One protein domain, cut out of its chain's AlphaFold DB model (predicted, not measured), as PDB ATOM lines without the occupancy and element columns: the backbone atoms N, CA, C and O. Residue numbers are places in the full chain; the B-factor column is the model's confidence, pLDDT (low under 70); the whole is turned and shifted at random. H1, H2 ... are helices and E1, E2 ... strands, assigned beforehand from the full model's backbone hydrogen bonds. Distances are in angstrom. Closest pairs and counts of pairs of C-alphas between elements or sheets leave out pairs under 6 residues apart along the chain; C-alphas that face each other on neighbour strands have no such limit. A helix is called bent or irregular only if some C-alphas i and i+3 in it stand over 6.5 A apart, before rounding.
ATOM      1  N   PHE A 670       7.688 -21.435  14.435       89.62
ATOM      2  CA  PHE A 670       7.631 -19.991  14.669       89.62
ATOM      3  C   PHE A 670       6.217 -19.417  14.480       89.62
ATOM      4  O   PHE A 670       5.764 -18.634  15.313       89.62
ATOM      5  N   VAL A 671       5.487 -19.807  13.426       89.81
ATOM      6  CA  VAL A 671       4.105 -19.331  13.220       89.81
ATOM      7  C   VAL A 671       3.168 -19.846  14.316       89.81
ATOM      8  O   VAL A 671       2.356 -19.063  14.808       89.81
ATOM      9  N   ALA A 672       3.300 -21.103  14.750       92.56
ATOM     10  CA  ALA A 672       2.515 -21.650  15.859       92.56
ATOM     11  C   ALA A 672       2.827 -20.942  17.193       92.56
ATOM     12  O   ALA A 672       1.903 -20.521  17.885       92.56
ATOM     13  N   SER A 673       4.110 -20.726  17.515       91.94
ATOM     14  CA  SER A 673       4.566 -20.012  18.724       91.94
ATOM     15  C   SER A 673       4.176 -18.527  18.727       91.94
ATOM     16  O   SER A 673       3.804 -17.968  19.764       91.94
ATOM     17  N   LYS A 674       4.179 -17.876  17.557       92.88
ATOM     18  CA  LYS A 674       3.689 -16.502  17.416       92.88
ATOM     19  C   LYS A 674       2.172 -16.428  17.586       92.88
ATOM     20  O   LYS A 674       1.686 -15.613  18.367       92.88
ATOM     21  N   LEU A 675       1.419 -17.285  16.896       94.25
ATOM     22  CA  LEU A 675      -0.042 -17.281  16.966       94.25
ATOM     23  C   LEU A 675      -0.549 -17.684  18.361       94.25
ATOM     24  O   LEU A 675      -1.483 -17.052  18.850       94.25
ATOM     25  N   SER A 676       0.106 -18.639  19.039       94.31
ATOM     26  CA  SER A 676      -0.210 -18.977  20.433       94.31
ATOM     27  C   SER A 676      -0.000 -17.779  21.354       94.31
ATOM     28  O   SER A 676      -0.889 -17.478  22.137       94.31
ATOM     29  N   THR A 677       1.089 -17.017  21.200       92.62
ATOM     30  CA  THR A 677       1.318 -15.770  21.959       92.62
ATOM     31  C   THR A 677       0.172 -14.768  21.772       92.62
ATOM     32  O   THR A 677      -0.353 -14.228  22.746       92.62
ATOM     33  N   MET A 678      -0.269 -14.549  20.529       93.94
ATOM     34  CA  MET A 678      -1.337 -13.589  20.207       93.94
ATOM     35  C   MET A 678      -2.726 -14.045  20.676       93.94
ATOM     36  O   MET A 678      -3.559 -13.206  21.029       93.94
ATOM     37  N   MET A 679      -2.982 -15.358  20.665       93.88
ATOM     38  CA  MET A 679      -4.198 -15.964  21.212       93.88
ATOM     39  C   MET A 679      -4.189 -15.939  22.740       93.88
ATOM     40  O   MET A 679      -5.180 -15.525  23.327       93.88
ATOM     41  N   THR A 680      -3.070 -16.280  23.379       93.00
ATOM     42  CA  THR A 680      -2.855 -16.177  24.828       93.00
ATOM     43  C   THR A 680      -3.133 -14.761  25.334       93.00
ATOM     44  O   THR A 680      -3.914 -14.598  26.267       93.00
ATOM     45  N   GLU A 681      -2.584 -13.728  24.682       91.62
ATOM     46  CA  GLU A 681      -2.845 -12.326  25.047       91.62
ATOM     47  C   GLU A 681      -4.335 -11.966  24.935       91.62
ATOM     48  O   GLU A 681      -4.907 -11.323  25.817       91.62
ATOM     49  N   TRP A 682      -4.999 -12.435  23.875       91.69
ATOM     50  CA  TRP A 682      -6.436 -12.238  23.688       91.69
ATOM     51  C   TRP A 682      -7.276 -12.953  24.763       91.69
ATOM     52  O   TRP A 682      -8.199 -12.358  25.317       91.69
ATOM     53  N   ILE A 683      -6.940 -14.200  25.102       90.56
ATOM     54  CA  ILE A 683      -7.654 -14.991  26.111       90.56
ATOM     55  C   ILE A 683      -7.479 -14.361  27.504       90.56
ATOM     56  O   ILE A 683      -8.465 -14.179  28.221       90.56
ATOM     57  N   THR A 684      -6.263 -13.941  27.873       89.69
ATOM     58  CA  THR A 684      -5.996 -13.229  29.136       89.69
ATOM     59  C   THR A 684      -6.815 -11.937  29.253       89.69
ATOM     60  O   THR A 684      -7.446 -11.709  30.284       89.69
ATOM     61  N   THR A 685      -6.863 -11.115  28.199       88.31
ATOM     62  CA  THR A 685      -7.450  -9.760  28.255       88.31
ATOM     63  C   THR A 685      -8.958  -9.685  27.993       88.31
ATOM     64  O   THR A 685      -9.629  -8.822  28.564       88.31
ATOM     65  N   GLU A 686      -9.520 -10.566  27.158       86.56
ATOM     66  CA  GLU A 686     -10.948 -10.539  26.795       86.56
ATOM     67  C   GLU A 686     -11.786 -11.666  27.405       86.56
ATOM     68  O   GLU A 686     -13.004 -11.513  27.478       86.56
ATOM     69  N   ILE A 687     -11.175 -12.773  27.846       86.81
ATOM     70  CA  ILE A 687     -11.908 -13.938  28.380       86.81
ATOM     71  C   ILE A 687     -11.705 -14.074  29.890       86.81
ATOM     72  O   ILE A 687     -12.683 -14.126  30.629       86.81
ATOM     73  N   PHE A 688     -10.455 -14.056  30.360       87.38
ATOM     74  CA  PHE A 688     -10.145 -13.944  31.792       87.38
ATOM     75  C   PHE A 688     -10.232 -12.503  32.316       87.38
ATOM     76  O   PHE A 688     -10.095 -12.286  33.515       87.38
ATOM     77  N   LEU A 689     -10.482 -11.534  31.424       87.88
ATOM     78  CA  LEU A 689     -10.715 -10.115  31.720       87.88
ATOM     79  C   LEU A 689      -9.589  -9.409  32.498       87.88
ATOM     80  O   LEU A 689      -9.826  -8.320  33.018       87.88
ATOM     81  N   ARG A 690      -8.372  -9.971  32.504       86.75
ATOM     82  CA  ARG A 690      -7.189  -9.421  33.183       86.75
ATOM     83  C   ARG A 690      -6.688  -8.188  32.438       86.75
ATOM     84  O   ARG A 690      -6.032  -8.286  31.392       86.75
ATOM     85  N   LYS A 691      -7.092  -7.020  32.936       81.81
ATOM     86  CA  LYS A 691      -6.954  -5.725  32.250       81.81
ATOM     87  C   LYS A 691      -6.023  -4.768  32.971       81.81
ATOM     88  O   LYS A 691      -5.405  -3.956  32.290       81.81
ATOM     89  N   THR A 692      -5.934  -4.846  34.297       82.94
ATOM     90  CA  THR A 692      -4.900  -4.111  35.037       82.94
ATOM     91  C   THR A 692      -3.562  -4.839  34.902       82.94
ATOM     92  O   THR A 692      -3.526  -6.025  34.568       82.94
ATOM     93  N   GLU A 693      -2.450  -4.147  35.139       78.50
ATOM     94  CA  GLU A 693      -1.141  -4.789  34.990       78.50
ATOM     95  C   GLU A 693      -0.849  -5.767  36.138       78.50
ATOM     96  O   GLU A 693      -0.363  -6.866  35.893       78.50
ATOM     97  N   ILE A 694      -1.291  -5.455  37.363       79.44
ATOM     98  CA  ILE A 694      -1.232  -6.363  38.525       79.44
ATOM     99  C   ILE A 694      -1.934  -7.694  38.203       79.44
ATOM    100  O   ILE A 694      -1.344  -8.765  38.329       79.44
ATOM    101  N   GLU A 695      -3.158  -7.624  37.669       76.00
ATOM    102  CA  GLU A 695      -3.940  -8.786  37.227       76.00
ATOM    103  C   GLU A 695      -3.258  -9.637  36.145       76.00
ATOM    104  O   GLU A 695      -3.585 -10.815  35.983       76.00
ATOM    105  N   ARG A 696      -2.364  -9.043  35.350       80.50
ATOM    106  CA  ARG A 696      -1.612  -9.734  34.296       80.50
ATOM    107  C   ARG A 696      -0.334 -10.351  34.835       80.50
ATOM    108  O   ARG A 696      -0.026 -11.472  34.436       80.50
ATOM    109  N   VAL A 697       0.355  -9.663  35.749       79.38
ATOM    110  CA  VAL A 697       1.532 -10.156  36.479       79.38
ATOM    111  C   VAL A 697       1.167 -11.397  37.300       79.38
ATOM    112  O   VAL A 697       1.798 -12.441  37.133       79.38
ATOM    113  N   GLU A 698       0.076 -11.347  38.074       79.50
ATOM    114  CA  GLU A 698      -0.478 -12.507  38.801       79.50
ATOM    115  C   GLU A 698      -0.857 -13.683  37.883       79.50
ATOM    116  O   GLU A 698      -0.875 -14.840  38.308       79.50
ATOM    117  N   PHE A 699      -1.173 -13.394  36.617       87.31
ATOM    118  CA  PHE A 699      -1.580 -14.380  35.618       87.31
ATOM    119  C   PHE A 699      -0.414 -14.877  34.740       87.31
ATOM    120  O   PHE A 699      -0.643 -15.681  33.835       87.31
ATOM    121  N   LEU A 700       0.837 -14.442  34.955       82.75
ATOM    122  CA  LEU A 700       1.974 -14.841  34.108       82.75
ATOM    123  C   LEU A 700       2.224 -16.366  34.068       82.75
ATOM    124  O   LEU A 700       2.388 -16.884  32.958       82.75
ATOM    125  N   PRO A 701       2.186 -17.130  35.181       85.31
ATOM    126  CA  PRO A 701       2.315 -18.593  35.132       85.31
ATOM    127  C   PRO A 701       1.216 -19.270  34.294       85.31
ATOM    128  O   PRO A 701       1.475 -20.180  33.507       85.31
ATOM    129  N   GLN A 702      -0.019 -18.789  34.420       86.88
ATOM    130  CA  GLN A 702      -1.204 -19.239  33.692       86.88
ATOM    131  C   GLN A 702      -1.073 -18.905  32.196       86.88
ATOM    132  O   GLN A 702      -1.349 -19.745  31.340       86.88
ATOM    133  N   LYS A 703      -0.583 -17.698  31.881       86.31
ATOM    134  CA  LYS A 703      -0.271 -17.201  30.531       86.31
ATOM    135  C   LYS A 703       0.801 -18.062  29.852       86.31
ATOM    136  O   LYS A 703       0.651 -18.411  28.680       86.31
ATOM    137  N   ALA A 704       1.844 -18.449  30.590       83.12
ATOM    138  CA  ALA A 704       2.915 -19.324  30.115       83.12
ATOM    139  C   ALA A 704       2.417 -20.754  29.836       83.12
ATOM    140  O   ALA A 704       2.613 -21.249  28.723       83.12
ATOM    141  N   ARG A 705       1.694 -21.386  30.779       84.94
ATOM    142  CA  ARG A 705       1.080 -22.718  30.573       84.94
ATOM    143  C   ARG A 705       0.126 -22.733  29.377       84.94
ATOM    144  O   ARG A 705       0.239 -23.608  28.519       84.94
ATOM    145  N   MET A 706      -0.728 -21.715  29.257       89.31
ATOM    146  CA  MET A 706      -1.649 -21.559  28.131       89.31
ATOM    147  C   MET A 706      -0.910 -21.388  26.800       89.31
ATOM    148  O   MET A 706      -1.269 -22.043  25.822       89.31
ATOM    149  N   ARG A 707       0.158 -20.573  26.749       90.81
ATOM    150  CA  ARG A 707       0.999 -20.461  25.544       90.81
ATOM    151  C   ARG A 707       1.614 -21.813  25.182       90.81
ATOM    152  O   ARG A 707       1.512 -22.190  24.018       90.81
ATOM    153  N   ARG A 708       2.203 -22.539  26.148       86.38
ATOM    154  CA  ARG A 708       2.806 -23.869  25.934       86.38
ATOM    155  C   ARG A 708       1.786 -24.829  25.324       86.38
ATOM    156  O   ARG A 708       2.000 -25.297  24.212       86.38
ATOM    157  N   ARG A 709       0.648 -25.042  25.995       89.12
ATOM    158  CA  ARG A 709      -0.410 -25.968  25.549       89.12
ATOM    159  C   ARG A 709      -1.020 -25.580  24.192       89.12
ATOM    160  O   ARG A 709      -1.390 -26.462  23.428       89.12
ATOM    161  N   LEU A 710      -1.069 -24.293  23.834       92.00
ATOM    162  CA  LEU A 710      -1.557 -23.852  22.518       92.00
ATOM    163  C   LEU A 710      -0.580 -24.096  21.351       92.00
ATOM    164  O   LEU A 710      -1.043 -24.193  20.214       92.00
ATOM    165  N   VAL A 711       0.739 -24.198  21.572       93.06
ATOM    166  CA  VAL A 711       1.718 -24.416  20.480       93.06
ATOM    167  C   VAL A 711       1.469 -25.713  19.691       93.06
ATOM    168  O   VAL A 711       1.272 -25.602  18.477       93.06
ATOM    169  N   PRO A 712       1.443 -26.917  20.298       92.56
ATOM    170  CA  PRO A 712       1.261 -28.166  19.551       92.56
ATOM    171  C   PRO A 712      -0.119 -28.252  18.885       92.56
ATOM    172  O   PRO A 712      -0.240 -28.732  17.756       92.56
ATOM    173  N   LEU A 713      -1.158 -27.704  19.522       93.25
ATOM    174  CA  LEU A 713      -2.520 -27.686  18.982       93.25
ATOM    175  C   LEU A 713      -2.620 -26.800  17.729       93.25
ATOM    176  O   LEU A 713      -3.155 -27.224  16.705       93.25
ATOM    177  N   LEU A 714      -2.030 -25.599  17.757       94.81
ATOM    178  CA  LEU A 714      -1.955 -24.729  16.577       94.81
ATOM    179  C   LEU A 714      -1.010 -25.275  15.498       94.81
ATOM    180  O   LEU A 714      -1.247 -25.035  14.317       94.81
ATOM    181  N   PHE A 715       0.021 -26.031  15.871       94.12
ATOM    182  CA  PHE A 715       0.909 -26.716  14.930       94.12
ATOM    183  C   PHE A 715       0.200 -27.885  14.214       94.12
ATOM    184  O   PHE A 715       0.323 -28.027  12.998       94.12
ATOM    185  N   THR A 716      -0.643 -28.638  14.928       93.69
ATOM    186  CA  THR A 716      -1.534 -29.665  14.354       93.69
ATOM    187  C   THR A 716      -2.540 -29.053  13.379       93.69
ATOM    188  O   THR A 716      -2.712 -29.533  12.259       93.69
ATOM    189  N   ILE A 717      -3.156 -27.928  13.753       94.50
ATOM    190  CA  ILE A 717      -4.075 -27.202  12.867       94.50
ATOM    191  C   ILE A 717      -3.325 -26.580  11.667       94.50
ATOM    192  O   ILE A 717      -3.876 -26.525  10.567       94.50
ATOM    193  N   PHE A 718      -2.053 -26.178  11.819       93.50
ATOM    194  CA  PHE A 718      -1.207 -25.766  10.690       93.50
ATOM    195  C   PHE A 718      -1.020 -26.919   9.696       93.50
ATOM    196  O   PHE A 718      -1.271 -26.725   8.507       93.50
ATOM    197  N   HIS A 719      -0.617 -28.106  10.173       94.38
ATOM    198  CA  HIS A 719      -0.478 -29.300   9.330       94.38
ATOM    199  C   HIS A 719      -1.784 -29.620   8.595       94.38
ATOM    200  O   HIS A 719      -1.760 -29.821   7.384       94.38
ATOM    201  N   PHE A 720      -2.930 -29.562   9.282       94.31
ATOM    202  CA  PHE A 720      -4.223 -29.770   8.635       94.31
ATOM    203  C   PHE A 720      -4.452 -28.820   7.457       94.31
ATOM    204  O   PHE A 720      -4.724 -29.298   6.361       94.31
ATOM    205  N   PHE A 721      -4.324 -27.501   7.639       93.12
ATOM    206  CA  PHE A 721      -4.577 -26.557   6.542       93.12
ATOM    207  C   PHE A 721      -3.539 -26.647   5.414       93.12
ATOM    208  O   PHE A 721      -3.889 -26.422   4.254       93.12
ATOM    209  N   GLU A 722      -2.287 -27.007   5.714       91.25
ATOM    210  CA  GLU A 722      -1.268 -27.218   4.683       91.25
ATOM    211  C   GLU A 722      -1.547 -28.467   3.839       91.25
ATOM    212  O   GLU A 722      -1.616 -28.370   2.610       91.25
ATOM    213  N   THR A 723      -1.777 -29.612   4.482       91.44
ATOM    214  CA  THR A 723      -2.059 -30.887   3.808       91.44
ATOM    215  C   THR A 723      -3.440 -30.870   3.137       91.44
ATOM    216  O   THR A 723      -3.591 -31.401   2.038       91.44
ATOM    217  N   TYR A 724      -4.426 -30.161   3.704       90.94
ATOM    218  CA  TYR A 724      -5.734 -29.919   3.078       90.94
ATOM    219  C   TYR A 724      -5.600 -29.148   1.770       90.94
ATOM    220  O   TYR A 724      -6.134 -29.586   0.757       90.94
ATOM    221  N   ARG A 725      -4.844 -28.042   1.744       90.38
ATOM    222  CA  ARG A 725      -4.642 -27.273   0.507       90.38
ATOM    223  C   ARG A 725      -3.956 -28.105  -0.583       90.38
ATOM    224  O   ARG A 725      -4.294 -27.952  -1.752       90.38
ATOM    225  N   GLN A 726      -3.007 -28.969  -0.211       89.44
ATOM    226  CA  GLN A 726      -2.316 -29.863  -1.149       89.44
ATOM    227  C   GLN A 726      -3.270 -30.927  -1.715       89.44
ATOM    228  O   GLN A 726      -3.531 -30.943  -2.917       89.44
ATOM    229  N   LEU A 727      -3.858 -31.758  -0.846       88.69
ATOM    230  CA  LEU A 727      -4.734 -32.859  -1.255       88.69
ATOM    231  C   LEU A 727      -6.026 -32.376  -1.924       88.69
ATOM    232  O   LEU A 727      -6.518 -33.033  -2.840       88.69
ATOM    233  N   TYR A 728      -6.575 -31.228  -1.515       87.06
ATOM    234  CA  TYR A 728      -7.769 -30.675  -2.153       87.06
ATOM    235  C   TYR A 728      -7.468 -30.121  -3.551       87.06
ATOM    236  O   TYR A 728      -8.250 -30.358  -4.470       87.06
ATOM    237  N   LEU A 729      -6.312 -29.479  -3.762       88.19
ATOM    238  CA  LEU A 729      -5.879 -29.083  -5.105       88.19
ATOM    239  C   LEU A 729      -5.655 -30.310  -6.003       88.19
ATOM    240  O   LEU A 729      -6.147 -30.334  -7.129       88.19
ATOM    241  N   GLU A 730      -4.993 -31.358  -5.501       87.62
ATOM    242  CA  GLU A 730      -4.859 -32.628  -6.229       87.62
ATOM    243  C   GLU A 730      -6.216 -33.258  -6.571       87.62
ATOM    244  O   GLU A 730      -6.397 -33.747  -7.684       87.62
ATOM    245  N   HIS A 731      -7.176 -33.238  -5.643       83.81
ATOM    246  CA  HIS A 731      -8.525 -33.745  -5.881       83.81
ATOM    247  C   HIS A 731      -9.239 -32.948  -6.980       83.81
ATOM    248  O   HIS A 731      -9.819 -33.553  -7.882       83.81
ATOM    249  N   ILE A 732      -9.181 -31.611  -6.950       84.06
ATOM    250  CA  ILE A 732      -9.795 -30.770  -7.990       84.06
ATOM    251  C   ILE A 732      -9.166 -31.053  -9.361       84.06
ATOM    252  O   ILE A 732      -9.886 -31.178 -10.348       84.06
ATOM    253  N   LEU A 733      -7.842 -31.217  -9.428       84.75
ATOM    254  CA  LEU A 733      -7.136 -31.519 -10.677       84.75
ATOM    255  C   LEU A 733      -7.428 -32.937 -11.216       84.75
ATOM    256  O   LEU A 733      -7.370 -33.142 -12.426       84.75
ATOM    257  N   LYS A 734      -7.755 -33.908 -10.349       83.25
ATOM    258  CA  LYS A 734      -8.054 -35.306 -10.732       83.25
ATOM    259  C   LYS A 734      -9.540 -35.581 -11.000       83.25
ATOM    260  O   LYS A 734      -9.852 -36.464 -11.796       83.25
ATOM    261  N   HIS A 735     -10.449 -34.871 -10.329       75.75
ATOM    262  CA  HIS A 735     -11.890 -35.181 -10.305       75.75
ATOM    263  C   HIS A 735     -12.809 -33.966 -10.538       75.75
ATOM    264  O   HIS A 735     -14.031 -34.116 -10.561       75.75
ATOM    265  N   GLY A 736     -12.249 -32.769 -10.725       69.94
ATOM    266  CA  GLY A 736     -13.001 -31.517 -10.820       69.94
ATOM    267  C   GLY A 736     -13.416 -30.944  -9.453       69.94
ATOM    268  O   GLY A 736     -13.164 -31.547  -8.408       69.94
ATOM    269  N   PRO A 737     -14.068 -29.764  -9.433       64.88
ATOM    270  CA  PRO A 737     -14.422 -29.045  -8.201       64.88
ATOM    271  C   PRO A 737     -15.529 -29.711  -7.359       64.88
ATOM    272  O   PRO A 737     -15.858 -29.225  -6.277       64.88
ATOM    273  N   SER A 738     -16.102 -30.824  -7.823       58.06
ATOM    274  CA  SER A 738     -17.123 -31.596  -7.113       58.06
ATOM    275  C   SER A 738     -16.566 -32.225  -5.832       58.06
ATOM    276  O   SER A 738     -15.847 -33.222  -5.875       58.06
ATOM    277  N   LEU A 739     -16.935 -31.670  -4.674       56.75
ATOM    278  CA  LEU A 739     -16.617 -32.236  -3.360       56.75
ATOM    279  C   LEU A 739     -17.225 -33.643  -3.210       56.75
ATOM    280  O   LEU A 739     -18.444 -33.782  -3.084       56.75
ATOM    281  N   LEU A 740     -16.378 -34.677  -3.156       51.34
ATOM    282  CA  LEU A 740     -16.805 -36.039  -2.830       51.34
ATOM    283  C   LEU A 740     -17.221 -36.133  -1.353       51.34
ATOM    284  O   LEU A 740     -16.415 -36.402  -0.458       51.34
ATOM    285  N   ARG A 741     -18.522 -35.938  -1.113       53.81
ATOM    286  CA  ARG A 741     -19.204 -36.392   0.101       53.81
ATOM    287  C   ARG A 741     -19.241 -37.917   0.096       53.81
ATOM    288  O   ARG A 741     -20.036 -38.508  -0.627       53.81
ATOM    289  N   ILE A 742     -18.385 -38.550   0.897       49.44
ATOM    290  CA  ILE A 742     -18.396 -40.016   1.070       49.44
ATOM    291  C   ILE A 742     -19.630 -40.445   1.884       49.44
ATOM    292  O   ILE A 742     -20.179 -41.521   1.673       49.44
ATOM    293  N   THR A 743     -20.106 -39.562   2.764       49.38
ATOM    294  CA  THR A 743     -21.442 -39.578   3.375       49.38
ATOM    295  C   THR A 743     -21.940 -38.136   3.508       49.38
ATOM    296  O   THR A 743     -21.143 -37.201   3.406       49.38
ATOM    297  N   ASP A 744     -23.230 -37.924   3.788       52.28
ATOM    298  CA  ASP A 744     -23.840 -36.582   3.891       52.28
ATOM    299  C   ASP A 744     -23.168 -35.613   4.883       52.28
ATOM    300  O   ASP A 744     -23.387 -34.402   4.797       52.28
ATOM    301  N   ALA A 745     -22.339 -36.127   5.797       56.47
ATOM    302  CA  ALA A 745     -21.665 -35.366   6.845       56.47
ATOM    303  C   ALA A 745     -20.124 -35.315   6.739       56.47
ATOM    304  O   ALA A 745     -19.514 -34.649   7.574       56.47
ATOM    305  N   THR A 746     -19.472 -35.994   5.780       66.19
ATOM    306  CA  THR A 746     -17.993 -36.106   5.760       66.19
ATOM    307  C   THR A 746     -17.346 -35.815   4.403       66.19
ATOM    308  O   THR A 746     -17.820 -36.240   3.349       66.19
ATOM    309  N   ASN A 747     -16.221 -35.094   4.445       77.12
ATOM    310  CA  ASN A 747     -15.390 -34.756   3.289       77.12
ATOM    311  C   ASN A 747     -14.230 -35.757   3.149       77.12
ATOM    312  O   ASN A 747     -13.476 -35.965   4.104       77.12
ATOM    313  N   ALA A 748     -14.057 -36.338   1.956       81.94
ATOM    314  CA  ALA A 748     -12.996 -37.299   1.649       81.94
ATOM    315  C   ALA A 748     -11.589 -36.824   2.064       81.94
ATOM    316  O   ALA A 748     -10.846 -37.566   2.710       81.94
ATOM    317  N   VAL A 749     -11.246 -35.574   1.731       86.38
ATOM    318  CA  VAL A 749      -9.906 -35.005   1.964       86.38
ATOM    319  C   VAL A 749      -9.640 -34.802   3.456       86.38
ATOM    320  O   VAL A 749      -8.567 -35.131   3.957       86.38
ATOM    321  N   GLU A 750     -10.633 -34.312   4.197       89.88
ATOM    322  CA  GLU A 750     -10.520 -34.112   5.645       89.88
ATOM    323  C   GLU A 750     -10.374 -35.451   6.372       89.88
ATOM    324  O   GLU A 750      -9.527 -35.584   7.254       89.88
ATOM    325  N   LEU A 751     -11.141 -36.465   5.956       88.69
ATOM    326  CA  LEU A 751     -11.093 -37.806   6.534       88.69
ATOM    327  C   LEU A 751      -9.740 -38.491   6.288       88.69
ATOM    328  O   LEU A 751      -9.266 -39.225   7.155       88.69
ATOM    329  N   GLN A 752      -9.103 -38.251   5.137       90.06
ATOM    330  CA  GLN A 752      -7.751 -38.739   4.854       90.06
ATOM    331  C   GLN A 752      -6.718 -38.122   5.812       90.06
ATOM    332  O   GLN A 752      -5.917 -38.851   6.391       90.06
ATOM    333  N   ILE A 753      -6.770 -36.805   6.025       90.94
ATOM    334  CA  ILE A 753      -5.813 -36.089   6.886       90.94
ATOM    335  C   ILE A 753      -6.030 -36.444   8.358       90.94
ATOM    336  O   ILE A 753      -5.081 -36.738   9.075       90.94
ATOM    337  N   MET A 754      -7.278 -36.464   8.825       91.81
ATOM    338  CA  MET A 754      -7.578 -36.719  10.238       91.81
ATOM    339  C   MET A 754      -7.329 -38.172  10.667       91.81
ATOM    340  O   MET A 754      -7.216 -38.446  11.860       91.81
ATOM    341  N   LYS A 755      -7.189 -39.102   9.713       90.31
ATOM    342  CA  LYS A 755      -6.682 -40.460   9.970       90.31
ATOM    343  C   LYS A 755      -5.183 -40.501  10.286       90.31
ATOM    344  O   LYS A 755      -4.761 -41.474  10.899       90.31
ATOM    345  N   MET A 756      -4.406 -39.476   9.913       90.06
ATOM    346  CA  MET A 756      -2.981 -39.362  10.264       90.06
ATOM    347  C   MET A 756      -2.767 -39.029  11.748       90.06
ATOM    348  O   MET A 756      -1.693 -39.286  12.277       90.06
ATOM    349  N   TYR A 757      -3.774 -38.459  12.417       91.06
ATOM    350  CA  TYR A 757      -3.716 -38.142  13.841       91.06
ATOM    351  C   TYR A 757      -4.185 -39.327  14.691       91.06
ATOM    352  O   TYR A 757      -5.143 -40.033  14.345       91.06
ATOM    353  N   ASP A 758      -3.561 -39.508  15.850       88.50
ATOM    354  CA  ASP A 758      -4.083 -40.353  16.920       88.50
ATOM    355  C   ASP A 758      -5.393 -39.772  17.503       88.50
ATOM    356  O   ASP A 758      -5.826 -38.664  17.169       88.50
ATOM    357  N   SER A 759      -6.080 -40.554  18.336       88.50
ATOM    358  CA  SER A 759      -7.364 -40.152  18.931       88.50
ATOM    359  C   SER A 759      -7.252 -38.945  19.864       88.50
ATOM    360  O   SER A 759      -8.190 -38.152  19.942       88.50
ATOM    361  N   GLU A 760      -6.133 -38.803  20.576       87.31
ATOM    362  CA  GLU A 760      -5.963 -37.811  21.633       87.31
ATOM    363  C   GLU A 760      -5.562 -36.449  21.050       87.31
ATOM    364  O   GLU A 760      -6.244 -35.452  21.305       87.31
ATOM    365  N   THR A 761      -4.562 -36.412  20.162       89.06
ATOM    366  CA  THR A 761      -4.189 -35.213  19.394       89.06
ATOM    367  C   THR A 761      -5.382 -34.671  18.609       89.06
ATOM    368  O   THR A 761      -5.623 -33.461  18.616       89.06
ATOM    369  N   LEU A 762      -6.177 -35.541  17.964       91.69
ATOM    370  CA  LEU A 762      -7.379 -35.115  17.241       91.69
ATOM    371  C   LEU A 762      -8.421 -34.496  18.182       91.69
ATOM    372  O   LEU A 762      -8.972 -33.444  17.857       91.69
ATOM    373  N   LEU A 763      -8.679 -35.109  19.343       91.25
ATOM    374  CA  LEU A 763      -9.641 -34.604  20.325       91.25
ATOM    375  C   LEU A 763      -9.226 -33.232  20.875       91.25
ATOM    376  O   LEU A 763     -10.042 -32.312  20.926       91.25
ATOM    377  N   GLN A 764      -7.954 -33.070  21.238       89.69
ATOM    378  CA  GLN A 764      -7.434 -31.825  21.805       89.69
ATOM    379  C   GLN A 764      -7.340 -30.709  20.753       89.69
ATOM    380  O   GLN A 764      -7.749 -29.574  21.010       89.69
ATOM    381  N   ALA A 765      -6.889 -31.021  19.531       91.88
ATOM    382  CA  ALA A 765      -6.905 -30.068  18.423       91.88
ATOM    383  C   ALA A 765      -8.344 -29.662  18.057       91.88
ATOM    384  O   ALA A 765      -8.602 -28.491  17.776       91.88
ATOM    385  N   HIS A 766      -9.303 -30.592  18.130       92.56
ATOM    386  CA  HIS A 766     -10.719 -30.299  17.921       92.56
ATOM    387  C   HIS A 766     -11.289 -29.384  19.012       92.56
ATOM    388  O   HIS A 766     -12.002 -28.441  18.686       92.56
ATOM    389  N   GLN A 767     -10.919 -29.584  20.279       90.69
ATOM    390  CA  GLN A 767     -11.309 -28.708  21.390       90.69
ATOM    391  C   GLN A 767     -10.699 -27.293  21.277       90.69
ATOM    392  O   GLN A 767     -11.347 -26.309  21.639       90.69
ATOM    393  N   ALA A 768      -9.496 -27.153  20.708       90.69
ATOM    394  CA  ALA A 768      -8.862 -25.852  20.461       90.69
ATOM    395  C   ALA A 768      -9.332 -25.138  19.174       90.69
ATOM    396  O   ALA A 768      -9.263 -23.908  19.091       90.69
ATOM    397  N   PHE A 769      -9.832 -25.861  18.167       93.06
ATOM    398  CA  PHE A 769     -10.232 -25.288  16.874       93.06
ATOM    399  C   PHE A 769     -11.325 -24.192  16.980       93.06
ATOM    400  O   PHE A 769     -11.148 -23.125  16.379       93.06
ATOM    401  N   PRO A 770     -12.390 -24.330  17.805       91.75
ATOM    402  CA  PRO A 770     -13.331 -23.243  18.088       91.75
ATOM    403  C   PRO A 770     -12.688 -21.976  18.668       91.75
ATOM    404  O   PRO A 770     -13.197 -20.876  18.435       91.75
ATOM    405  N   LEU A 771     -11.567 -22.088  19.393       91.69
ATOM    406  CA  LEU A 771     -10.840 -20.934  19.932       91.69
ATOM    407  C   LEU A 771     -10.092 -20.186  18.822       91.69
ATOM    408  O   LEU A 771     -10.133 -18.957  18.782       91.69
ATOM    409  N   LEU A 772      -9.487 -20.912  17.875       93.19
ATOM    410  CA  LEU A 772      -8.870 -20.327  16.679       93.19
ATOM    411  C   LEU A 772      -9.906 -19.598  15.810       93.19
ATOM    412  O   LEU A 772      -9.671 -18.461  15.393       93.19
ATOM    413  N   LEU A 773     -11.079 -20.204  15.586       92.00
ATOM    414  CA  LEU A 773     -12.178 -19.542  14.876       92.00
ATOM    415  C   LEU A 773     -12.695 -18.319  15.643       92.00
ATOM    416  O   LEU A 773     -12.976 -17.286  15.037       92.00
ATOM    417  N   SER A 774     -12.807 -18.392  16.971       90.88
ATOM    418  CA  SER A 774     -13.230 -17.255  17.800       90.88
ATOM    419  C   SER A 774     -12.233 -16.093  17.716       90.88
ATOM    420  O   SER A 774     -12.642 -14.942  17.542       90.88
ATOM    421  N   PHE A 775     -10.931 -16.391  17.745       92.38
ATOM    422  CA  PHE A 775      -9.854 -15.419  17.563       92.38
ATOM    423  C   PHE A 775      -9.890 -14.767  16.170       92.38
ATOM    424  O   PHE A 775      -9.851 -13.539  16.073       92.38
ATOM    425  N   LEU A 776     -10.042 -15.559  15.100       92.19
ATOM    426  CA  LEU A 776     -10.200 -15.075  13.721       92.19
ATOM    427  C   LEU A 776     -11.385 -14.102  13.607       92.19
ATOM    428  O   LEU A 776     -11.208 -12.946  13.214       92.19
ATOM    429  N   HIS A 777     -12.577 -14.523  14.043       89.06
ATOM    430  CA  HIS A 777     -13.769 -13.674  14.056       89.06
ATOM    431  C   HIS A 777     -13.560 -12.392  14.876       89.06
ATOM    432  O   HIS A 777     -13.991 -11.313  14.462       89.06
ATOM    433  N   ARG A 778     -12.883 -12.473  16.030       87.88
ATOM    434  CA  ARG A 778     -12.623 -11.315  16.895       87.88
ATOM    435  C   ARG A 778     -11.638 -10.320  16.281       87.88
ATOM    436  O   ARG A 778     -11.856  -9.113  16.417       87.88
ATOM    437  N   ARG A 779     -10.590 -10.802  15.602       88.88
ATOM    438  CA  ARG A 779      -9.585  -9.980  14.901       88.88
ATOM    439  C   ARG A 779     -10.150  -9.328  13.632       88.88
ATOM    440  O   ARG A 779      -9.653  -8.270  13.248       88.88
ATOM    441  N   LEU A 780     -11.188  -9.902  13.015       87.06
ATOM    442  CA  LEU A 780     -11.840  -9.367  11.810       87.06
ATOM    443  C   LEU A 780     -13.131  -8.556  12.078       87.06
ATOM    444  O   LEU A 780     -13.662  -7.922  11.165       87.06
ATOM    445  N   ARG A 781     -13.640  -8.532  13.318       82.38
ATOM    446  CA  ARG A 781     -14.803  -7.723  13.737       82.38
ATOM    447  C   ARG A 781     -14.379  -6.282  14.106       82.38
ATOM    448  O   ARG A 781     -13.393  -6.126  14.830       82.38
ATOM    449  N   PRO A 782     -15.124  -5.233  13.692       76.56
ATOM    450  CA  PRO A 782     -14.855  -3.849  14.103       76.56
ATOM    451  C   PRO A 782     -14.974  -3.661  15.631       76.56
ATOM    452  O   PRO A 782     -15.721  -4.408  16.273       76.56
ATOM    453  N   PRO A 783     -14.300  -2.658  16.234       70.75
ATOM    454  CA  PRO A 783     -14.263  -2.471  17.688       70.75
ATOM    455  C   PRO A 783     -15.651  -2.439  18.340       70.75
ATOM    456  O   PRO A 783     -16.554  -1.741  17.878       70.75
ATOM    457  N   SER A 784     -15.843  -3.196  19.421       57.59
ATOM    458  CA  SER A 784     -17.145  -3.352  20.087       57.59
ATOM    459  C   SER A 784     -17.644  -2.059  20.733       57.59
ATOM    460  O   SER A 784     -18.823  -1.754  20.586       57.59
ATOM    461  N   TYR A 785     -16.749  -1.290  21.360       56.97
ATOM    462  CA  TYR A 785     -17.062  -0.101  22.163       56.97
ATOM    463  C   TYR A 785     -17.634   1.099  21.386       56.97
ATOM    464  O   TYR A 785     -18.235   1.968  22.001       56.97
ATOM    465  N   LEU A 786     -17.485   1.152  20.055       48.09
ATOM    466  CA  LEU A 786     -18.031   2.244  19.238       48.09
ATOM    467  C   LEU A 786     -19.511   2.020  18.891       48.09
ATOM    468  O   LEU A 786     -19.903   0.932  18.454       48.09
ATOM    469  N   GLY A 787     -20.332   3.058  18.998       59.16
ATOM    470  CA  GLY A 787     -21.742   3.057  18.616       59.16
ATOM    471  C   GLY A 787     -21.974   2.889  17.106       59.16
ATOM    472  O   GLY A 787     -21.072   3.061  16.282       59.16
ATOM    473  N   ARG A 788     -23.219   2.576  16.708       55.12
ATOM    474  CA  ARG A 788     -23.604   2.452  15.281       55.12
ATOM    475  C   ARG A 788     -23.318   3.730  14.482       55.12
ATOM    476  O   ARG A 788     -22.902   3.635  13.331       55.12
ATOM    477  N   VAL A 789     -23.534   4.897  15.092       53.53
ATOM    478  CA  VAL A 789     -23.324   6.210  14.459       53.53
ATOM    479  C   VAL A 789     -21.829   6.491  14.289       53.53
ATOM    480  O   VAL A 789     -21.391   6.767  13.179       53.53
ATOM    481  N   GLU A 790     -21.025   6.308  15.338       56.69
ATOM    482  CA  GLU A 790     -19.565   6.498  15.300       56.69
ATOM    483  C   GLU A 790     -18.883   5.584  14.274       56.69
ATOM    484  O   GLU A 790     -18.020   6.026  13.519       56.69
ATOM    485  N   LYS A 791     -19.322   4.318  14.190       62.81
ATOM    486  CA  LYS A 791     -18.890   3.370  13.151       62.81
ATOM    487  C   LYS A 791     -19.205   3.878  11.743       62.81
ATOM    488  O   LYS A 791     -18.380   3.719  10.853       62.81
ATOM    489  N   SER A 792     -20.359   4.519  11.546       56.41
ATOM    490  CA  SER A 792     -20.725   5.112  10.255       56.41
ATOM    491  C   SER A 792     -19.916   6.374   9.935       56.41
ATOM    492  O   SER A 792     -19.522   6.548   8.787       56.41
ATOM    493  N   ILE A 793     -19.632   7.224  10.930       60.44
ATOM    494  CA  ILE A 793     -18.828   8.450  10.771       60.44
ATOM    495  C   ILE A 793     -17.363   8.115  10.452       60.44
ATOM    496  O   ILE A 793     -16.754   8.763   9.609       60.44
ATOM    497  N   ARG A 794     -16.803   7.063  11.068       57.88
ATOM    498  CA  ARG A 794     -15.444   6.568  10.775       57.88
ATOM    499  C   ARG A 794     -15.351   5.674   9.528       57.88
ATOM    500  O   ARG A 794     -14.275   5.164   9.236       57.88
ATOM    501  N   GLY A 795     -16.453   5.444   8.807       58.56
ATOM    502  CA  GLY A 795     -16.477   4.591   7.609       58.56
ATOM    503  C   GLY A 795     -16.264   3.091   7.868       58.56
ATOM    504  O   GLY A 795     -15.997   2.338   6.932       58.56
ATOM    505  N   TYR A 796     -16.379   2.628   9.117       68.50
ATOM    506  CA  TYR A 796     -16.127   1.234   9.486       68.50
ATOM    507  C   TYR A 796     -17.184   0.306   8.877       68.50
ATOM    508  O   TYR A 796     -18.390   0.570   8.938       68.50
ATOM    509  N   ARG A 797     -16.742  -0.839   8.336       61.56
ATOM    510  CA  ARG A 797     -17.646  -1.876   7.818       61.56
ATOM    511  C   ARG A 797     -18.645  -2.304   8.899       61.56
ATOM    512  O   ARG A 797     -18.278  -2.571  10.040       61.56
ATOM    513  N   LYS A 798     -19.926  -2.408   8.522       58.72
ATOM    514  CA  LYS A 798     -21.037  -2.729   9.442       58.72
ATOM    515  C   LYS A 798     -20.964  -4.147  10.043       58.72
ATOM    516  O   LYS A 798     -21.694  -4.433  10.988       58.72
ATOM    517  N   GLY A 799     -20.094  -5.014   9.523       65.44
ATOM    518  CA  GLY A 799     -19.864  -6.378   9.993       65.44
ATOM    519  C   GLY A 799     -18.487  -6.918   9.569       65.44
ATOM    520  O   GLY A 799     -17.747  -6.211   8.881       65.44
ATOM    521  N   PRO A 800     -18.128  -8.145   9.993       74.88
ATOM    522  CA  PRO A 800     -16.914  -8.833   9.544       74.88
ATOM    523  C   PRO A 800     -16.971  -9.170   8.036       74.88
ATOM    524  O   PRO A 800     -18.057  -9.145   7.449       74.88
ATOM    525  N   PRO A 801     -15.833  -9.508   7.397       83.75
ATOM    526  CA  PRO A 801     -15.814  -9.977   6.012       83.75
ATOM    527  C   PRO A 801     -16.606 -11.293   5.833       83.75
ATOM    528  O   PRO A 801     -16.748 -12.053   6.798       83.75
ATOM    529  N   PRO A 802     -17.105 -11.593   4.617       85.75
ATOM    530  CA  PRO A 802     -17.881 -12.804   4.338       85.75
ATOM    531  C   PRO A 802     -17.172 -14.105   4.738       85.75
ATOM    532  O   PRO A 802     -15.945 -14.195   4.696       85.75
ATOM    533  N   GLU A 803     -17.947 -15.140   5.074       85.00
ATOM    534  CA  GLU A 803     -17.417 -16.430   5.546       85.00
ATOM    535  C   GLU A 803     -16.433 -17.072   4.550       85.00
ATOM    536  O   GLU A 803     -15.409 -17.601   4.971       85.00
ATOM    537  N   HIS A 804     -16.668 -16.943   3.238       86.38
ATOM    538  CA  HIS A 804     -15.756 -17.458   2.207       86.38
ATOM    539  C   HIS A 804     -14.377 -16.773   2.220       86.38
ATOM    540  O   HIS A 804     -13.368 -17.436   1.998       86.38
ATOM    541  N   VAL A 805     -14.295 -15.478   2.561       90.50
ATOM    542  CA  VAL A 805     -13.009 -14.767   2.718       90.50
ATOM    543  C   VAL A 805     -12.259 -15.309   3.935       90.50
ATOM    544  O   VAL A 805     -11.045 -15.487   3.900       90.50
ATOM    545  N   GLN A 806     -12.983 -15.622   5.012       90.31
ATOM    546  CA  GLN A 806     -12.406 -16.185   6.234       90.31
ATOM    547  C   GLN A 806     -11.943 -17.639   6.030       90.31
ATOM    548  O   GLN A 806     -10.857 -18.001   6.482       90.31
ATOM    549  N   ALA A 807     -12.700 -18.439   5.273       90.56
ATOM    550  CA  ALA A 807     -12.276 -19.759   4.812       90.56
ATOM    551  C   ALA A 807     -11.030 -19.672   3.912       90.56
ATOM    552  O   ALA A 807     -10.081 -20.425   4.123       90.56
ATOM    553  N   ALA A 808     -10.969 -18.711   2.980       91.25
ATOM    554  CA  ALA A 808      -9.803 -18.486   2.125       91.25
ATOM    555  C   ALA A 808      -8.547 -18.112   2.931       91.25
ATOM    556  O   ALA A 808      -7.463 -18.627   2.645       91.25
ATOM    557  N   ILE A 809      -8.677 -17.268   3.966       92.12
ATOM    558  CA  ILE A 809      -7.554 -16.890   4.844       92.12
ATOM    559  C   ILE A 809      -6.888 -18.130   5.458       92.12
ATOM    560  O   ILE A 809      -5.661 -18.188   5.494       92.12
ATOM    561  N   LEU A 810      -7.666 -19.131   5.890       91.88
ATOM    562  CA  LEU A 810      -7.122 -20.370   6.456       91.88
ATOM    563  C   LEU A 810      -6.688 -21.381   5.381       91.88
ATOM    564  O   LEU A 810      -5.569 -21.880   5.441       91.88
ATOM    565  N   CYS A 811      -7.530 -21.662   4.383       90.25
ATOM    566  CA  CYS A 811      -7.296 -22.739   3.412       90.25
ATOM    567  C   CYS A 811      -6.259 -22.381   2.336       90.25
ATOM    568  O   CYS A 811      -5.527 -23.249   1.875       90.25
ATOM    569  N   ILE A 812      -6.182 -21.108   1.929       89.50
ATOM    570  CA  ILE A 812      -5.248 -20.633   0.894       89.50
ATOM    571  C   ILE A 812      -4.067 -19.902   1.544       89.50
ATOM    572  O   ILE A 812      -2.916 -20.179   1.210       89.50
ATOM    573  N   GLY A 813      -4.335 -18.998   2.494       86.25
ATOM    574  CA  GLY A 813      -3.304 -18.205   3.179       86.25
ATOM    575  C   GLY A 813      -2.596 -18.898   4.353       86.25
ATOM    576  O   GLY A 813      -1.482 -18.506   4.719       86.25
ATOM    577  N   GLY A 814      -3.216 -19.921   4.947       90.75
ATOM    578  CA  GLY A 814      -2.716 -20.617   6.132       90.75
ATOM    579  C   GLY A 814      -2.678 -19.760   7.406       90.75
ATOM    580  O   GLY A 814      -2.876 -18.541   7.407       90.75
ATOM    581  N   LEU A 815      -2.310 -20.393   8.524       92.44
ATOM    582  CA  LEU A 815      -2.108 -19.711   9.815       92.44
ATOM    583  C   LEU A 815      -1.026 -18.610   9.738       92.44
ATOM    584  O   LEU A 815      -1.052 -17.649  10.505       92.44
ATOM    585  N   LYS A 816      -0.121 -18.702   8.755       90.81
ATOM    586  CA  LYS A 816       0.866 -17.676   8.385       90.81
ATOM    587  C   LYS A 816       0.220 -16.345   7.993       90.81
ATOM    588  O   LYS A 816       0.682 -15.295   8.439       90.81
ATOM    589  N   LEU A 817      -0.835 -16.368   7.174       92.19
ATOM    590  CA  LEU A 817      -1.574 -15.156   6.821       92.19
ATOM    591  C   LEU A 817      -2.356 -14.624   8.026       92.19
ATOM    592  O   LEU A 817      -2.318 -13.424   8.282       92.19
ATOM    593  N   LEU A 818      -2.997 -15.502   8.804       93.62
ATOM    594  CA  LEU A 818      -3.713 -15.105  10.020       93.62
ATOM    595  C   LEU A 818      -2.797 -14.392  11.030       93.62
ATOM    596  O   LEU A 818      -3.180 -13.347  11.558       93.62
ATOM    597  N   ALA A 819      -1.579 -14.891  11.254       92.62
ATOM    598  CA  ALA A 819      -0.583 -14.212  12.084       92.62
ATOM    599  C   ALA A 819      -0.245 -12.814  11.522       92.62
ATOM    600  O   ALA A 819      -0.415 -11.819  12.225       92.62
ATOM    601  N   ARG A 820       0.105 -12.718  10.228       91.69
ATOM    602  CA  ARG A 820       0.425 -11.439   9.557       91.69
ATOM    603  C   ARG A 820      -0.717 -10.419   9.574       91.69
ATOM    604  O   ARG A 820      -0.455  -9.225   9.635       91.69
ATOM    605  N   LEU A 821      -1.973 -10.860   9.495       92.38
ATOM    606  CA  LEU A 821      -3.140  -9.979   9.610       92.38
ATOM    607  C   LEU A 821      -3.382  -9.558  11.066       92.38
ATOM    608  O   LEU A 821      -3.751  -8.416  11.335       92.38
ATOM    609  N   SER A 822      -3.146 -10.462  12.019       89.50
ATOM    610  CA  SER A 822      -3.287 -10.181  13.451       89.50
ATOM    611  C   SER A 822      -2.244  -9.185  13.964       89.50
ATOM    612  O   SER A 822      -2.554  -8.451  14.900       89.50
ATOM    613  N   ASP A 823      -1.065  -9.132  13.325       89.81
ATOM    614  CA  ASP A 823       0.035  -8.190  13.595       89.81
ATOM    615  C   ASP A 823      -0.323  -6.726  13.291       89.81
ATOM    616  O   ASP A 823       0.289  -5.802  13.819       89.81
ATOM    617  N   ILE A 824      -1.298  -6.486  12.409       90.00
ATOM    618  CA  ILE A 824      -1.674  -5.129  12.003       90.00
ATOM    619  C   ILE A 824      -2.559  -4.533  13.099       90.00
ATOM    620  O   ILE A 824      -3.739  -4.876  13.173       90.00
ATOM    621  N   ASN A 825      -2.015  -3.656  13.948       81.44
ATOM    622  CA  ASN A 825      -2.721  -3.110  15.120       81.44
ATOM    623  C   ASN A 825      -4.063  -2.431  14.772       81.44
ATOM    624  O   ASN A 825      -5.088  -2.741  15.383       81.44
ATOM    625  N   HIS A 826      -4.088  -1.553  13.764       80.19
ATOM    626  CA  HIS A 826      -5.289  -0.799  13.382       80.19
ATOM    627  C   HIS A 826      -6.277  -1.631  12.548       80.19
ATOM    628  O   HIS A 826      -5.899  -2.265  11.562       80.19
ATOM    629  N   TYR A 827      -7.566  -1.568  12.905       85.75
ATOM    630  CA  TYR A 827      -8.646  -2.297  12.224       85.75
ATOM    631  C   TYR A 827      -8.725  -1.975  10.725       85.75
ATOM    632  O   TYR A 827      -8.798  -2.892   9.911       85.75
ATOM    633  N   ASP A 828      -8.652  -0.698  10.355       81.50
ATOM    634  CA  ASP A 828      -8.846  -0.254   8.971       81.50
ATOM    635  C   ASP A 828      -7.713  -0.732   8.055       81.50
ATOM    636  O   ASP A 828      -7.970  -1.301   6.996       81.50
ATOM    637  N   LEU A 829      -6.461  -0.629   8.518       86.50
ATOM    638  CA  LEU A 829      -5.297  -1.190   7.825       86.50
ATOM    639  C   LEU A 829      -5.390  -2.720   7.709       86.50
ATOM    640  O   LEU A 829      -5.023  -3.280   6.678       86.50
ATOM    641  N   ARG A 830      -5.918  -3.405   8.734       91.06
ATOM    642  CA  ARG A 830      -6.141  -4.859   8.705       91.06
ATOM    643  C   ARG A 830      -7.213  -5.244   7.681       91.06
ATOM    644  O   ARG A 830      -7.025  -6.221   6.963       91.06
ATOM    645  N   MET A 831      -8.304  -4.482   7.576       89.06
ATOM    646  CA  MET A 831      -9.339  -4.701   6.557       89.06
ATOM    647  C   MET A 831      -8.815  -4.410   5.151       89.06
ATOM    648  O   MET A 831      -8.962  -5.262   4.282       89.06
ATOM    649  N   MET A 832      -8.111  -3.291   4.943       86.25
ATOM    650  CA  MET A 832      -7.466  -2.989   3.661       86.25
ATOM    651  C   MET A 832      -6.458  -4.069   3.256       86.25
ATOM    652  O   MET A 832      -6.387  -4.411   2.079       86.25
ATOM    653  N   ALA A 833      -5.714  -4.657   4.198       89.94
ATOM    654  CA  ALA A 833      -4.813  -5.773   3.913       89.94
ATOM    655  C   ALA A 833      -5.562  -7.057   3.510       89.94
ATOM    656  O   ALA A 833      -5.136  -7.729   2.570       89.94
ATOM    657  N   VAL A 834      -6.688  -7.377   4.166       91.94
ATOM    658  CA  VAL A 834      -7.577  -8.488   3.764       91.94
ATOM    659  C   VAL A 834      -8.155  -8.246   2.372       91.94
ATOM    660  O   VAL A 834      -8.062  -9.131   1.528       91.94
ATOM    661  N   ASP A 835      -8.710  -7.061   2.116       88.56
ATOM    662  CA  ASP A 835      -9.318  -6.706   0.831       88.56
ATOM    663  C   ASP A 835      -8.287  -6.717  -0.304       88.56
ATOM    664  O   ASP A 835      -8.547  -7.283  -1.360       88.56
ATOM    665  N   THR A 836      -7.097  -6.151  -0.074       91.12
ATOM    666  CA  THR A 836      -5.999  -6.124  -1.057       91.12
ATOM    667  C   THR A 836      -5.522  -7.536  -1.391       91.12
ATOM    668  O   THR A 836      -5.367  -7.873  -2.563       91.12
ATOM    669  N   TRP A 837      -5.321  -8.382  -0.375       92.69
ATOM    670  CA  TRP A 837      -4.921  -9.773  -0.580       92.69
ATOM    671  C   TRP A 837      -6.014 -10.589  -1.281       92.69
ATOM    672  O   TRP A 837      -5.712 -11.318  -2.222       92.69
ATOM    673  N   TYR A 838      -7.276 -10.437  -0.867       90.81
ATOM    674  CA  TYR A 838      -8.396 -11.171  -1.452       90.81
ATOM    675  C   TYR A 838      -8.678 -10.740  -2.901       90.81
ATOM    676  O   TYR A 838      -8.944 -11.582  -3.757       90.81
ATOM    677  N   ALA A 839      -8.564  -9.443  -3.206       87.44
ATOM    678  CA  ALA A 839      -8.658  -8.926  -4.568       87.44
ATOM    679  C   ALA A 839      -7.525  -9.456  -5.458       87.44
ATOM    680  O   ALA A 839      -7.808  -9.895  -6.569       87.44
ATOM    681  N   PHE A 840      -6.282  -9.488  -4.960       86.94
ATOM    682  CA  PHE A 840      -5.138 -10.056  -5.681       86.94
ATOM    683  C   PHE A 840      -5.406 -11.513  -6.093       86.94
ATOM    684  O   PHE A 840      -5.451 -11.808  -7.285       86.94
ATOM    685  N   ILE A 841      -5.715 -12.397  -5.132       87.19
ATOM    686  CA  ILE A 841      -5.985 -13.819  -5.425       87.19
ATOM    687  C   ILE A 841      -7.246 -14.039  -6.284       87.19
ATOM    688  O   ILE A 841      -7.371 -15.066  -6.941       87.19
ATOM    689  N   SER A 842      -8.179 -13.082  -6.305       82.88
ATOM    690  CA  SER A 842      -9.372 -13.147  -7.161       82.88
ATOM    691  C   SER A 842      -9.102 -12.689  -8.602       82.88
ATOM    692  O   SER A 842      -9.823 -13.099  -9.509       82.88
ATOM    693  N   GLN A 843      -8.094 -11.838  -8.828       70.94
ATOM    694  CA  GLN A 843      -7.792 -11.234 -10.134       70.94
ATOM    695  C   GLN A 843      -6.826 -12.065 -10.988       70.94
ATOM    696  O   GLN A 843      -6.912 -12.005 -12.213       70.94
ATOM    697  N   GLU A 844      -5.973 -12.902 -10.385       56.72
ATOM    698  CA  GLU A 844      -5.069 -13.804 -11.128       56.72
ATOM    699  C   GLU A 844      -5.805 -14.873 -11.975       56.72
ATOM    700  O   GLU A 844      -5.177 -15.582 -12.756       56.72
ATOM    701  N   GLY A 845      -7.136 -14.979 -11.863       45.12
ATOM    702  CA  GLY A 845      -7.981 -15.854 -12.687       45.12
ATOM    703  C   GLY A 845      -8.308 -15.335 -14.097       45.12
ATOM    704  O   GLY A 845      -9.064 -15.997 -14.805       45.12
ATOM    705  N   MET A 846      -7.796 -14.169 -14.523       36.19
ATOM    706  CA  MET A 846      -8.011 -13.633 -15.880       36.19
ATOM    707  C   MET A 846      -6.686 -13.296 -16.590       36.19
ATOM    708  O   MET A 846      -6.041 -12.286 -16.314       36.19
ATOM    709  N   HIS A 847      -6.300 -14.158 -17.534       35.38
ATOM    710  CA  HIS A 847      -5.112 -14.046 -18.398       35.38
ATOM    711  C   HIS A 847      -5.138 -12.821 -19.348       35.38
ATOM    712  O   HIS A 847      -6.216 -12.426 -19.793       35.38
ATOM    713  N   PRO A 910       8.825 -21.325   0.638       72.38
ATOM    714  CA  PRO A 910       8.397 -21.619   2.002       72.38
ATOM    715  C   PRO A 910       7.110 -22.469   2.048       72.38
ATOM    716  O   PRO A 910       6.345 -22.478   1.080       72.38
ATOM    717  N   PRO A 911       6.790 -23.081   3.210       72.56
ATOM    718  CA  PRO A 911       5.470 -23.650   3.486       72.56
ATOM    719  C   PRO A 911       4.341 -22.671   3.156       72.56
ATOM    720  O   PRO A 911       4.461 -21.460   3.409       72.56
ATOM    721  N   MET A 912       3.253 -23.207   2.595       75.38
ATOM    722  CA  MET A 912       2.126 -22.430   2.055       75.38
ATOM    723  C   MET A 912       2.572 -21.305   1.097       75.38
ATOM    724  O   MET A 912       2.110 -20.168   1.183       75.38
ATOM    725  N   GLY A 913       3.513 -21.612   0.194       74.94
ATOM    726  CA  GLY A 913       3.927 -20.720  -0.892       74.94
ATOM    727  C   GLY A 913       2.788 -20.384  -1.867       74.94
ATOM    728  O   GLY A 913       1.793 -21.111  -1.947       74.94
ATOM    729  N   SER A 914       2.947 -19.280  -2.602       76.88
ATOM    730  CA  SER A 914       2.005 -18.811  -3.626       76.88
ATOM    731  C   SER A 914       1.744 -19.879  -4.687       76.88
ATOM    732  O   SER A 914       2.681 -20.470  -5.222       76.88
ATOM    733  N   LEU A 915       0.468 -20.106  -4.985       81.81
ATOM    734  CA  LEU A 915       0.019 -20.928  -6.108       81.81
ATOM    735  C   LEU A 915      -0.046 -20.072  -7.385       81.81
ATOM    736  O   LEU A 915       0.010 -18.849  -7.308       81.81
ATOM    737  N   SER A 916      -0.178 -20.708  -8.550       81.44
ATOM    738  CA  SER A 916      -0.541 -20.018  -9.792       81.44
ATOM    739  C   SER A 916      -2.004 -19.565  -9.754       81.44
ATOM    740  O   SER A 916      -2.841 -20.233  -9.144       81.44
ATOM    741  N   GLY A 917      -2.327 -18.475 -10.459       79.56
ATOM    742  CA  GLY A 917      -3.684 -17.914 -10.523       79.56
ATOM    743  C   GLY A 917      -4.778 -18.924 -10.876       79.56
ATOM    744  O   GLY A 917      -5.854 -18.905 -10.290       79.56
ATOM    745  N   GLU A 918      -4.476 -19.877 -11.758       80.56
ATOM    746  CA  GLU A 918      -5.379 -20.969 -12.139       80.56
ATOM    747  C   GLU A 918      -5.697 -21.898 -10.953       80.56
ATOM    748  O   GLU A 918      -6.864 -22.157 -10.657       80.56
ATOM    749  N   HIS A 919      -4.677 -22.343 -10.209       84.50
ATOM    750  CA  HIS A 919      -4.854 -23.164  -9.004       84.50
ATOM    751  C   HIS A 919      -5.545 -22.393  -7.869       84.50
ATOM    752  O   HIS A 919      -6.347 -22.963  -7.130       84.50
ATOM    753  N   VAL A 920      -5.262 -21.094  -7.737       85.50
ATOM    754  CA  VAL A 920      -5.947 -20.197  -6.793       85.50
ATOM    755  C   VAL A 920      -7.434 -20.083  -7.136       85.50
ATOM    756  O   VAL A 920      -8.278 -20.244  -6.255       85.50
ATOM    757  N   HIS A 921      -7.763 -19.856  -8.409       83.44
ATOM    758  CA  HIS A 921      -9.135 -19.713  -8.887       83.44
ATOM    759  C   HIS A 921      -9.943 -21.007  -8.696       83.44
ATOM    760  O   HIS A 921     -11.057 -20.962  -8.174       83.44
ATOM    761  N   LEU A 922      -9.353 -22.163  -9.026       83.25
ATOM    762  CA  LEU A 922      -9.944 -23.485  -8.786       83.25
ATOM    763  C   LEU A 922     -10.256 -23.728  -7.300       83.25
ATOM    764  O   LEU A 922     -11.346 -24.195  -6.973       83.25
ATOM    765  N   LEU A 923      -9.338 -23.374  -6.392       85.25
ATOM    766  CA  LEU A 923      -9.578 -23.486  -4.949       85.25
ATOM    767  C   LEU A 923     -10.682 -22.532  -4.475       85.25
ATOM    768  O   LEU A 923     -11.557 -22.958  -3.725       85.25
ATOM    769  N   LEU A 924     -10.672 -21.267  -4.918       85.94
ATOM    770  CA  LEU A 924     -11.661 -20.252  -4.526       85.94
ATOM    771  C   LEU A 924     -13.101 -20.632  -4.905       85.94
ATOM    772  O   LEU A 924     -14.014 -20.340  -4.135       85.94
ATOM    773  N   GLN A 925     -13.309 -21.301  -6.045       81.62
ATOM    774  CA  GLN A 925     -14.633 -21.797  -6.447       81.62
ATOM    775  C   GLN A 925     -15.178 -22.896  -5.516       81.62
ATOM    776  O   GLN A 925     -16.394 -23.022  -5.372       81.62
ATOM    777  N   GLY A 926     -14.299 -23.695  -4.902       74.75
ATOM    778  CA  GLY A 926     -14.663 -24.907  -4.163       74.75
ATOM    779  C   GLY A 926     -14.652 -24.802  -2.631       74.75
ATOM    780  O   GLY A 926     -15.013 -25.769  -1.958       74.75
ATOM    781  N   LEU A 927     -14.238 -23.664  -2.056       82.19
ATOM    782  CA  LEU A 927     -14.038 -23.539  -0.605       82.19
ATOM    783  C   LEU A 927     -15.296 -23.909   0.216       82.19
ATOM    784  O   LEU A 927     -16.366 -23.330  -0.001       82.19
ATOM    785  N   PRO A 928     -15.178 -24.797   1.225       80.31
ATOM    786  CA  PRO A 928     -16.273 -25.086   2.145       80.31
ATOM    787  C   PRO A 928     -16.575 -23.886   3.055       80.31
ATOM    788  O   PRO A 928     -15.766 -22.971   3.226       80.31
ATOM    789  N   ARG A 929     -17.738 -23.916   3.720       82.19
ATOM    790  CA  ARG A 929     -18.044 -22.961   4.797       82.19
ATOM    791  C   ARG A 929     -17.093 -23.183   5.973       82.19
ATOM    792  O   ARG A 929     -16.745 -24.324   6.289       82.19
ATOM    793  N   LEU A 930     -16.730 -22.103   6.661       79.75
ATOM    794  CA  LEU A 930     -15.776 -22.093   7.772       79.75
ATOM    795  C   LEU A 930     -16.241 -22.959   8.954       79.75
ATOM    796  O   LEU A 930     -15.412 -23.495   9.681       79.75
ATOM    797  N   GLN A 931     -17.555 -23.122   9.127       77.56
ATOM    798  CA  GLN A 931     -18.141 -24.023  10.131       77.56
ATOM    799  C   GLN A 931     -18.249 -25.490   9.669       77.56
ATOM    800  O   GLN A 931     -18.448 -26.374  10.497       77.56
ATOM    801  N   SER A 932     -18.145 -25.756   8.360       82.62
ATOM    802  CA  SER A 932     -18.253 -27.110   7.785       82.62
ATOM    803  C   SER A 932     -16.915 -27.807   7.556       82.62
ATOM    804  O   SER A 932     -16.897 -29.028   7.476       82.62
ATOM    805  N   ILE A 933     -15.813 -27.058   7.469       87.00
ATOM    806  CA  ILE A 933     -14.469 -27.639   7.471       87.00
ATOM    807  C   ILE A 933     -14.081 -28.048   8.896       87.00
ATOM    808  O   ILE A 933     -14.419 -27.357   9.861       87.00
ATOM    809  N   TRP A 934     -13.347 -29.153   9.021       90.00
ATOM    810  CA  TRP A 934     -12.847 -29.733  10.271       90.00
ATOM    811  C   TRP A 934     -13.936 -30.284  11.207       90.00
ATOM    812  O   TRP A 934     -13.924 -31.475  11.497       90.00
ATOM    813  N   ILE A 935     -14.866 -29.457  11.701       89.88
ATOM    814  CA  ILE A 935     -15.758 -29.818  12.822       89.88
ATOM    815  C   ILE A 935     -16.587 -31.093  12.553       89.88
ATOM    816  O   ILE A 935     -16.487 -32.012  13.371       89.88
ATOM    817  N   PRO A 936     -17.337 -31.227  11.436       88.56
ATOM    818  CA  PRO A 936     -18.179 -32.405  11.197       88.56
ATOM    819  C   PRO A 936     -17.358 -33.684  11.000       88.56
ATOM    820  O   PRO A 936     -17.701 -34.735  11.540       88.56
ATOM    821  N   THR A 937     -16.248 -33.584  10.259       89.12
ATOM    822  CA  THR A 937     -15.364 -34.718   9.978       89.12
ATOM    823  C   THR A 937     -14.647 -35.195  11.246       89.12
ATOM    824  O   THR A 937     -14.582 -36.399  11.492       89.12
ATOM    825  N   ALA A 938     -14.162 -34.271  12.082       90.00
ATOM    826  CA  ALA A 938     -13.499 -34.589  13.343       90.00
ATOM    827  C   ALA A 938     -14.457 -35.251  14.343       90.00
ATOM    828  O   ALA A 938     -14.101 -36.276  14.914       90.00
ATOM    829  N   GLU A 939     -15.677 -34.724  14.512       89.94
ATOM    830  CA  GLU A 939     -16.704 -35.367  15.341       89.94
ATOM    831  C   GLU A 939     -16.986 -36.801  14.871       89.94
ATOM    832  O   GLU A 939     -16.871 -37.741  15.654       89.94
ATOM    833  N   ALA A 940     -17.312 -36.982  13.586       87.69
ATOM    834  CA  ALA A 940     -17.644 -38.293  13.028       87.69
ATOM    835  C   ALA A 940     -16.508 -39.317  13.220       87.69
ATOM    836  O   ALA A 940     -16.767 -40.483  13.517       87.69
ATOM    837  N   LEU A 941     -15.253 -38.876  13.094       89.38
ATOM    838  CA  LEU A 941     -14.072 -39.714  13.283       89.38
ATOM    839  C   LEU A 941     -13.829 -40.040  14.769       89.38
ATOM    840  O   LEU A 941     -13.532 -41.188  15.090       89.38
ATOM    841  N   LEU A 942     -14.009 -39.081  15.684       90.12
ATOM    842  CA  LEU A 942     -13.881 -39.306  17.131       90.12
ATOM    843  C   LEU A 942     -14.907 -40.328  17.650       90.12
ATOM    844  O   LEU A 942     -14.530 -41.217  18.416       90.12
ATOM    845  N   PHE A 943     -16.157 -40.271  17.171       89.19
ATOM    846  CA  PHE A 943     -17.164 -41.300  17.462       89.19
ATOM    847  C   PHE A 943     -16.796 -42.655  16.837       89.19
ATOM    848  O   PHE A 943     -16.858 -43.676  17.517       89.19
ATOM    849  N   ALA A 944     -16.341 -42.682  15.578       86.06
ATOM    850  CA  ALA A 944     -15.949 -43.921  14.894       86.06
ATOM    851  C   ALA A 944     -14.689 -44.598  15.478       86.06
ATOM    852  O   ALA A 944     -14.517 -45.804  15.320       86.06
ATOM    853  N   LYS A 945     -13.811 -43.846  16.156       86.38
ATOM    854  CA  LYS A 945     -12.670 -44.373  16.930       86.38
ATOM    855  C   LYS A 945     -13.026 -44.715  18.388       86.38
ATOM    856  O   LYS A 945     -12.129 -45.104  19.130       86.38
ATOM    857  N   HIS A 946     -14.282 -44.536  18.816       83.88
ATOM    858  CA  HIS A 946     -14.716 -44.633  20.221       83.88
ATOM    859  C   HIS A 946     -13.885 -43.771  21.197       83.88
ATOM    860  O   HIS A 946     -13.772 -44.081  22.378       83.88
ATOM    861  N   ALA A 947     -13.311 -42.663  20.713       81.50
ATOM    862  CA  ALA A 947     -12.521 -41.734  21.527       81.50
ATOM    863  C   ALA A 947     -13.398 -40.847  22.431       81.50
ATOM    864  O   ALA A 947     -12.914 -40.255  23.391       81.50
ATOM    865  N   VAL A 948     -14.683 -40.735  22.086       83.44
ATOM    866  CA  VAL A 948     -15.735 -40.014  22.806       83.44
ATOM    867  C   VAL A 948     -17.037 -40.794  22.605       83.44
ATOM    868  O   VAL A 948     -17.331 -41.188  21.477       83.44
ATOM    869  N   GLU A 949     -17.836 -41.002  23.657       77.94
ATOM    870  CA  GLU A 949     -19.150 -41.654  23.522       77.94
ATOM    871  C   GLU A 949     -20.236 -40.678  23.050       77.94
ATOM    872  O   GLU A 949     -21.085 -41.033  22.231       77.94
ATOM    873  N   ARG A 950     -20.247 -39.445  23.577       82.50
ATOM    874  CA  ARG A 950     -21.339 -38.481  23.387       82.50
ATOM    875  C   ARG A 950     -20.794 -37.097  23.046       82.50
ATOM    876  O   ARG A 950     -19.823 -36.618  23.617       82.50
TER     877      ARG A 950
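What this domain is: This is residues 670 to 847 and 910 to 950 of the 992 residues of the protein "F-box domain-containing protein" of Venustampulla echinocandica (UniProt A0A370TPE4). Two long helices, the bent H3 and H9, run along opposite sides of a compact body, with H5, H8 and H10 crossing between them and H7 packed in the middle. H1 crosses H3, H4 packs on H3, H11 packs on H4 and H5, and H2 and H6 lie farthest from the middle. The printed part has 219 residues and is mostly helix, in the order H1, H2, H3, E1, H4 to H11; E1 pairs with no named strand. The radius of gyration of the C-alphas is 18.7 A, and they span 55 by 48 by 33 A.

Where its parts are: Find C-alpha 670 at (7.631, -19.991, 14.669), where H1, residues 670 to 687, begins and runs 24.6 A. After H2, residues 693 to 697, comes H3, residues 700 to 735, assigned as one helix by its hydrogen bonds but bent: C-alphas 709 and 712 are 6.6 A apart. Its arms are H3a, 700 to 709, and H3b, 712 to 735, 33.4 A long. Next come E1, 741 to 743, and H4, 748 to 754. H5, residues 759 to 780, likewise one helix by its hydrogen bonds, is bent where C-alphas 767 and 770 are 6.7 A apart, with arms H5a, 759 to 767, and H5b, 770 to 780. Then find H6, 788 to 793, H7, 803 to 811, H8, 814 to 822, H9, 827 to 843 and 24.1 A long, H10, 917 to 926, and H11, 935 to 944, ending at C-alpha 944, (-15.949, -43.921, 14.894).

How they stand to each other: Start at H3, the hub, which touches six helices. Residues 712 to 718 of H3b touch residues 672 to 676 of H1, closest at C-alphas 715 and 672, 5.4 A. H4 touches its residues 720 to 728 at a shallow tilt of 25 degrees, opposite ways, closest at C-alphas 749 and 728, 6.3 A. H7 touches its residues 721 to 725, about perpendicular at 79 degrees, closest at C-alphas 811 and 721, 5.6 A. H8 and H9 form a helical hairpin, closest at C-alphas 821 and 830, 6.0 A. H11 touches H5a, closest at C-alphas 942 and 759, 6.8 A. H6 touches no helix. Look for O i to N i+4 pairs: each is within hydrogen-bond range in the helices and arms except H10, with 5 of 6.

The domain as a whole: The C-alphas of Ile 694 and His 735, the two farthest apart, are 57.7 A apart. Residues 848 to 909 are not printed, and C-alphas 847 and 910 are 25.6 A apart across this cut. Of the links that are printed whole, none is long. Look for pLDDT under 70 at residues 736 to 746, 784 to 799 and 844 to 847.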